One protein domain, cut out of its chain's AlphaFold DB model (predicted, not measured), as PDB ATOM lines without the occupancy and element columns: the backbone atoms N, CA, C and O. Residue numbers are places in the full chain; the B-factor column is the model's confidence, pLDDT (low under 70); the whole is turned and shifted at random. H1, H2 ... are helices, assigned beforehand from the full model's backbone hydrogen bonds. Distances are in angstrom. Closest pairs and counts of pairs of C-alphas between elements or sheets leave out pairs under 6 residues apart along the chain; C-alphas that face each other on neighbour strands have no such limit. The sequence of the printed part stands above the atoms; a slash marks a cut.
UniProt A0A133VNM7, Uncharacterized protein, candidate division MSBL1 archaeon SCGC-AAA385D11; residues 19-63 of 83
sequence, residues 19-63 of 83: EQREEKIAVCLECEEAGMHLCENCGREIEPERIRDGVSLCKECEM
ATOM      1  N   GLU A  19     165.778 214.522 215.272       87.94
ATOM      2  CA  GLU A  19     164.842 213.695 214.502       87.94
ATOM      3  C   GLU A  19     165.418 212.302 214.217       87.94
ATOM      4  O   GLU A  19     164.787 211.297 214.525       87.94
ATOM      5  N   GLN A  20     166.673 212.223 213.765       86.12
ATOM      6  CA  GLN A  20     167.339 210.940 213.525       86.12
ATOM      7  C   GLN A  20     167.432 210.084 214.791       86.12
ATOM      8  O   GLN A  20     167.236 208.871 214.746       86.12
ATOM      9  N   ARG A  21     167.683 210.706 215.948       83.81
ATOM     10  CA  ARG A  21     167.701 209.993 217.234       83.81
ATOM     11  C   ARG A  21     166.309 209.504 217.633       83.81
ATOM     12  O   ARG A  21     166.196 208.395 218.153       83.81
ATOM     13  N   GLU A  22     165.269 210.302 217.397       86.31
ATOM     14  CA  GLU A  22     163.877 209.919 217.666       86.31
ATOM     15  C   GLU A  22     163.411 208.774 216.754       86.31
ATOM     16  O   GLU A  22     162.761 207.835 217.223       86.31
ATOM     17  N   GLU A  23     163.815 208.796 215.485       85.19
ATOM     18  CA  GLU A  23     163.503 207.762 214.491       85.19
ATOM     19  C   GLU A  23     164.430 206.537 214.562       85.19
ATOM     20  O   GLU A  23     164.225 205.561 213.843       85.19
ATOM     21  N   LYS A  24     165.402 206.534 215.485       81.06
ATOM     22  CA  LYS A  24     166.419 205.476 215.663       81.06
ATOM     23  C   LYS A  24     167.320 205.269 214.440       81.06
ATOM     24  O   LYS A  24     167.878 204.187 214.258       81.06
ATOM     25  N   ILE A  25     167.506 206.317 213.649       82.44
ATOM     26  CA  ILE A  25     168.441 206.350 212.533       82.44
ATOM     27  C   ILE A  25     169.870 206.366 213.088       82.44
ATOM     28  O   ILE A  25     170.254 207.206 213.899       82.44
ATOM     29  N   ALA A  26     170.666 205.400 212.640       85.25
ATOM     30  CA  ALA A  26     172.041 205.163 213.078       85.25
ATOM     31  C   ALA A  26     173.088 206.081 212.426       85.25
ATOM     32  O   ALA A  26     174.223 206.178 212.903       85.25
ATOM     33  N   VAL A  27     172.747 206.681 211.290       89.25
ATOM     34  CA  VAL A  27     173.687 207.344 210.382       89.25
ATOM     35  C   VAL A  27     173.246 208.777 210.092       89.25
ATOM     36  O   VAL A  27     172.072 209.107 210.193       89.25
ATOM     37  N   CYS A  28     174.175 209.673 209.764       91.06
ATOM     38  CA  CYS A  28     173.806 211.038 209.383       91.06
ATOM     39  C   CYS A  28     173.052 211.045 208.040       91.06
ATOM     40  O   CYS A  28     173.156 210.091 207.270       91.06
ATOM     41  N   LEU A  29     172.336 212.135 207.748       88.62
ATOM     42  CA  LEU A  29     171.533 212.276 206.524       88.62
ATOM     43  C   LEU A  29     172.343 211.983 205.252       88.62
ATOM     44  O   LEU A  29     171.856 211.312 204.354       88.62
ATOM     45  N   GLU A  30     173.609 212.402 205.199       89.94
ATOM     46  CA  GLU A  30     174.485 212.145 204.046       89.94
ATOM     47  C   GLU A  30     174.764 210.646 203.845       89.94
ATOM     48  O   GLU A  30     174.754 210.141 202.723       89.94
ATOM     49  N   CYS A  31     175.003 209.917 204.935       88.81
ATOM     50  CA  CYS A  31     175.229 208.477 204.901       88.81
ATOM     51  C   CYS A  31     173.930 207.696 204.651       88.81
ATOM     52  O   CYS A  31     173.973 206.627 204.042       88.81
ATOM     53  N   GLU A  32     172.794 208.229 205.099       87.50
ATOM     54  CA  GLU A  32     171.461 207.702 204.812       87.50
ATOM     55  C   GLU A  32     171.116 207.839 203.325       87.50
ATOM     56  O   GLU A  32     170.802 206.843 202.676       87.50
ATOM     57  N   GLU A  33     171.285 209.032 202.745       87.44
ATOM     58  CA  GLU A  33     171.096 209.269 201.308       87.44
ATOM     59  C   GLU A  33     172.039 208.410 200.454       87.44
ATOM     60  O   GLU A  33     171.671 207.963 199.366       87.44
ATOM     61  N   ALA A  34     173.247 208.138 200.953       87.06
ATOM     62  CA  ALA A  34     174.203 207.245 200.306       87.06
ATOM     63  C   ALA A  34     173.909 205.745 200.521       87.06
ATOM     64  O   ALA A  34     174.606 204.908 199.947       87.06
ATOM     65  N   GLY A  35     172.911 205.380 201.336       84.38
ATOM     66  CA  GLY A  35     172.555 203.989 201.628       84.38
ATOM     67  C   GLY A  35     173.605 203.222 202.440       84.38
ATOM     68  O   GLY A  35     173.620 201.994 202.420       84.38
ATOM     69  N   MET A  36     174.478 203.916 203.180       83.94
ATOM     70  CA  MET A  36     175.602 203.325 203.931       83.94
ATOM     71  C   MET A  36     175.183 202.526 205.179       83.94
ATOM     72  O   MET A  36     176.034 202.010 205.901       83.94
ATOM     73  N   HIS A  37     173.882 202.422 205.444       85.81
ATOM     74  CA  HIS A  37     173.296 201.607 206.510       85.81
ATOM     75  C   HIS A  37     172.604 200.346 205.979       85.81
ATOM     76  O   HIS A  37     172.022 199.595 206.758       85.81
ATOM     77  N   LEU A  38     172.627 200.101 204.666       86.25
ATOM     78  CA  LEU A  38     171.940 198.975 204.044       86.25
ATOM     79  C   LEU A  38     172.910 197.833 203.740       86.25
ATOM     80  O   LEU A  38     174.032 198.033 203.288       86.25
ATOM     81  N   CYS A  39     172.437 196.608 203.951       85.88
ATOM     82  CA  CYS A  39     173.135 195.385 203.599       85.88
ATOM     83  C   CYS A  39     173.296 195.299 202.087       85.88
ATOM     84  O   CYS A  39     172.299 195.245 201.366       85.88
ATOM     85  N   GLU A  40     174.535 195.176 201.619       81.44
ATOM     86  CA  GLU A  40     174.830 195.063 200.185       81.44
ATOM     87  C   GLU A  40     174.146 193.850 199.532       81.44
ATOM     88  O   GLU A  40     173.823 193.875 198.348       81.44
ATOM     89  N   ASN A  41     173.884 192.789 200.303       82.81
ATOM     90  CA  ASN A  41     173.336 191.543 199.774       82.81
ATOM     91  C   ASN A  41     171.800 191.517 199.698       82.81
ATOM     92  O   ASN A  41     171.233 190.943 198.772       82.81
ATOM     93  N   CYS A  42     171.102 192.095 200.680       84.94
ATOM     94  CA  CYS A  42     169.637 192.001 200.760       84.94
ATOM     95  C   CYS A  42     168.916 193.349 200.835       84.94
ATOM     96  O   CYS A  42     167.686 193.369 200.870       84.94
ATOM     97  N   GLY A  43     169.655 194.460 200.892       82.06
ATOM     98  CA  GLY A  43     169.104 195.810 201.007       82.06
ATOM     99  C   GLY A  43     168.387 196.091 202.328       82.06
ATOM    100  O   GLY A  43     167.675 197.084 202.427       82.06
ATOM    101  N   ARG A  44     168.519 195.217 203.338       85.31
ATOM    102  CA  ARG A  44     167.967 195.449 204.683       85.31
ATOM    103  C   ARG A  44     168.903 196.313 205.511       85.31
ATOM    104  O   ARG A  44     170.114 196.206 205.365       85.31
ATOM    105  N   GLU A  45     168.339 197.079 206.430       83.81
ATOM    106  CA  GLU A  45     169.105 197.881 207.379       83.81
ATOM    107  C   GLU A  45     170.049 197.026 208.245       83.81
ATOM    108  O   GLU A  45     169.693 195.940 208.718       83.81
ATOM    109  N   ILE A  46     171.276 197.513 208.410       86.06
ATOM    110  CA  ILE A  46     172.325 196.960 209.262       86.06
ATOM    111  C   ILE A  46     172.277 197.694 210.601       86.06
ATOM    112  O   ILE A  46     172.131 198.914 210.653       86.06
ATOM    113  N   GLU A  47     172.441 196.957 211.698       83.75
ATOM    114  CA  GLU A  47     172.467 197.568 213.025       83.75
ATOM    115  C   GLU A  47     173.674 198.527 213.172       83.75
ATOM    116  O   GLU A  47     174.789 198.159 212.786       83.75
ATOM    117  N   PRO A  48     173.497 199.715 213.787       80.88
ATOM    118  CA  PRO A  48     174.547 200.725 213.983       80.88
ATOM    119  C   PRO A  48     175.853 200.163 214.543       80.88
ATOM    120  O   PRO A  48     176.937 200.512 214.086       80.88
ATOM    121  N   GLU A  49     175.752 199.287 215.546       80.81
ATOM    122  CA  GLU A  49     176.913 198.668 216.192       80.81
ATOM    123  C   GLU A  49     177.752 197.873 215.187       80.81
ATOM    124  O   GLU A  49     178.975 197.901 215.240       80.81
ATOM    125  N   ARG A  50     177.111 197.239 214.201       81.56
ATOM    126  CA  ARG A  50     177.805 196.457 213.174       81.56
ATOM    127  C   ARG A  50     178.434 197.341 212.107       81.56
ATOM    128  O   ARG A  50     179.529 197.033 211.647       81.56
ATOM    129  N   ILE A  51     177.779 198.450 211.760       82.12
ATOM    130  CA  ILE A  51     178.364 199.460 210.871       82.12
ATOM    131  C   ILE A  51     179.650 200.013 211.512       82.12
ATOM    132  O   ILE A  51     180.676 200.093 210.840       82.12
ATOM    133  N   ARG A  52     179.636 200.291 212.826       80.00
ATOM    134  CA  ARG A  52     180.820 200.750 213.584       80.00
ATOM    135  C   ARG A  52     181.966 199.738 213.594       80.00
ATOM    136  O   ARG A  52     183.122 200.145 213.534       80.00
ATOM    137  N   ASP A  53     181.654 198.447 213.619       80.00
ATOM    138  CA  ASP A  53     182.627 197.356 213.461       80.00
ATOM    139  C   ASP A  53     183.141 197.191 212.011       80.00
ATOM    140  O   ASP A  53     183.981 196.332 211.741       80.00
ATOM    141  N   GLY A  54     182.676 198.016 211.066       76.56
ATOM    142  CA  GLY A  54     183.093 197.981 209.663       76.56
ATOM    143  C   GLY A  54     182.439 196.861 208.850       76.56
ATOM    144  O   GLY A  54     182.985 196.443 207.829       76.56
ATOM    145  N   VAL A  55     181.291 196.352 209.300       80.38
ATOM    146  CA  VAL A  55     180.566 195.259 208.642       80.38
ATOM    147  C   VAL A  55     179.582 195.821 207.610       80.38
ATOM    148  O   VAL A  55     178.764 196.677 207.940       80.38
ATOM    149  N   SER A  56     179.615 195.310 206.371       78.19
ATOM    150  CA  SER A  56     178.710 195.723 205.276       78.19
ATOM    151  C   SER A  56     177.528 194.773 205.024       78.19
ATOM    152  O   SER A  56     176.670 195.020 204.171       78.19
ATOM    153  N   LEU A  57     177.447 193.679 205.786       83.06
ATOM    154  CA  LEU A  57     176.364 192.703 205.725       83.06
ATOM    155  C   LEU A  57     175.511 192.752 206.993       83.06
ATOM    156  O   LEU A  57     176.012 192.885 208.109       83.06
ATOM    157  N   CYS A  58     174.199 192.572 206.834       85.94
ATOM    158  CA  CYS A  58     173.329 192.347 207.981       85.94
ATOM    159  C   CYS A  58     173.612 190.974 208.608       85.94
ATOM    160  O   CYS A  58     174.087 190.045 207.950       85.94
ATOM    161  N   LYS A  59     173.247 190.825 209.884       83.69
ATOM    162  CA  LYS A  59     173.462 189.609 210.680       83.69
ATOM    163  C   LYS A  59     172.957 188.327 210.006       83.69
ATOM    164  O   LYS A  59     173.582 187.282 210.138       83.69
ATOM    165  N   GLU A  60     171.849 188.404 209.269       82.88
ATOM    166  CA  GLU A  60     171.289 187.251 208.554       82.88
ATOM    167  C   GLU A  60     172.135 186.842 207.344       82.88
ATOM    168  O   GLU A  60     172.338 185.653 207.117       82.88
ATOM    169  N   CYS A  61     172.658 187.809 206.584       83.00
ATOM    170  CA  CYS A  61     173.538 187.529 205.449       83.00
ATOM    171  C   CYS A  61     174.941 187.110 205.904       83.00
ATOM    172  O   CYS A  61     175.550 186.264 205.261       83.00
ATOM    173  N   GLU A  62     175.424 187.649 207.026       82.56
ATOM    174  CA  GLU A  62     176.688 187.228 207.641       82.56
ATOM    175  C   GLU A  62     176.615 185.776 208.148       82.56
ATOM    176  O   GLU A  62     177.529 184.992 207.911       82.56
ATOM    177  N   MET A  63     175.518 185.392 208.813       76.50
ATOM    178  CA  MET A  63     175.357 184.037 209.362       76.50
ATOM    179  C   MET A  63     174.899 182.989 208.342       76.50
ATOM    180  O   MET A  63     174.895 181.800 208.660       76.50
TER     181      MET A  63
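AT A GLANCE: This is residues 19 to 63 of the 83 residues of an uncharacterized protein of candidate division MSBL1 archaeon SCGC-AAA385D11 (UniProt A0A133VNM7). Four single-turn helices are strung along a looping chain, and no helix touches another. H1 and H2 lie toward one end of the long axis, H3 lies near its middle and H4 is at the opposite end, while the long stretch of residues 34 to 47 runs through the middle and folds back on itself between H2 and H3. The printed part has 45 residues with four named helices, in the order H1, H2, H3, H4, and no named strand. The class is all helix, though under half of the residues, 19 of 45, are in named elements. The whole is compact by its radius of gyration of the C-alphas, 10.3 A, yet elongated in outline, with spans of 32 by 18 by 16 A.

HOW THE PARTS SIT: H3, residues 48 to 52, and H4, residues 59 to 63, are only just apart, with their closest C-alphas 8.5 A from each other. A short link of 6 residues joins them. On the other side along the chain, a long link of 14 residues, 34 to 47, joins H3 to H2, residues 29 to 33, and these two helices are apart. H2 and H1, residues 19 to 22, are only just apart, with their closest C-alphas at 8.3 A, and a short link of 6 residues joins them. H1 is apart from H3 and from H4, and H2 is apart from H4. In H2, H3 and H4 every O i to N i+4 pair is within hydrogen-bond range. H1, with 4 residues, is too short for such a pair, and its one O i to N i+3 pair is within range.

IN THESE COORDINATES: H2, H3 and H4 have 5 residues each. H3 runs from Pro 48, with its C-alpha at (174.547, 200.725, 213.983), to Arg 52, and measures 6.3 A from first to last C-alpha. H2, from Leu 29 to Glu 33, and H4, from Lys 59 to Met 63, each measure 6.0 A. H1, from Glu 19 to Glu 22, measures 5.0 A. H1 begins with C-alpha 19 at (164.842, 213.695, 214.502), and H4 ends with C-alpha 63 at (175.357, 184.037, 209.362).

THE WHOLE: The two C-alphas farthest apart are those of Glu 19 and Met 63, the first and last printed residues, at 31.9 A. The printed part has no cut. The C-alphas of residues 34 to 47 lie 2 to 12 A from the mean of all C-alphas. The mean pLDDT of the printed part of this model is 84.1, and no printed residue is under 70.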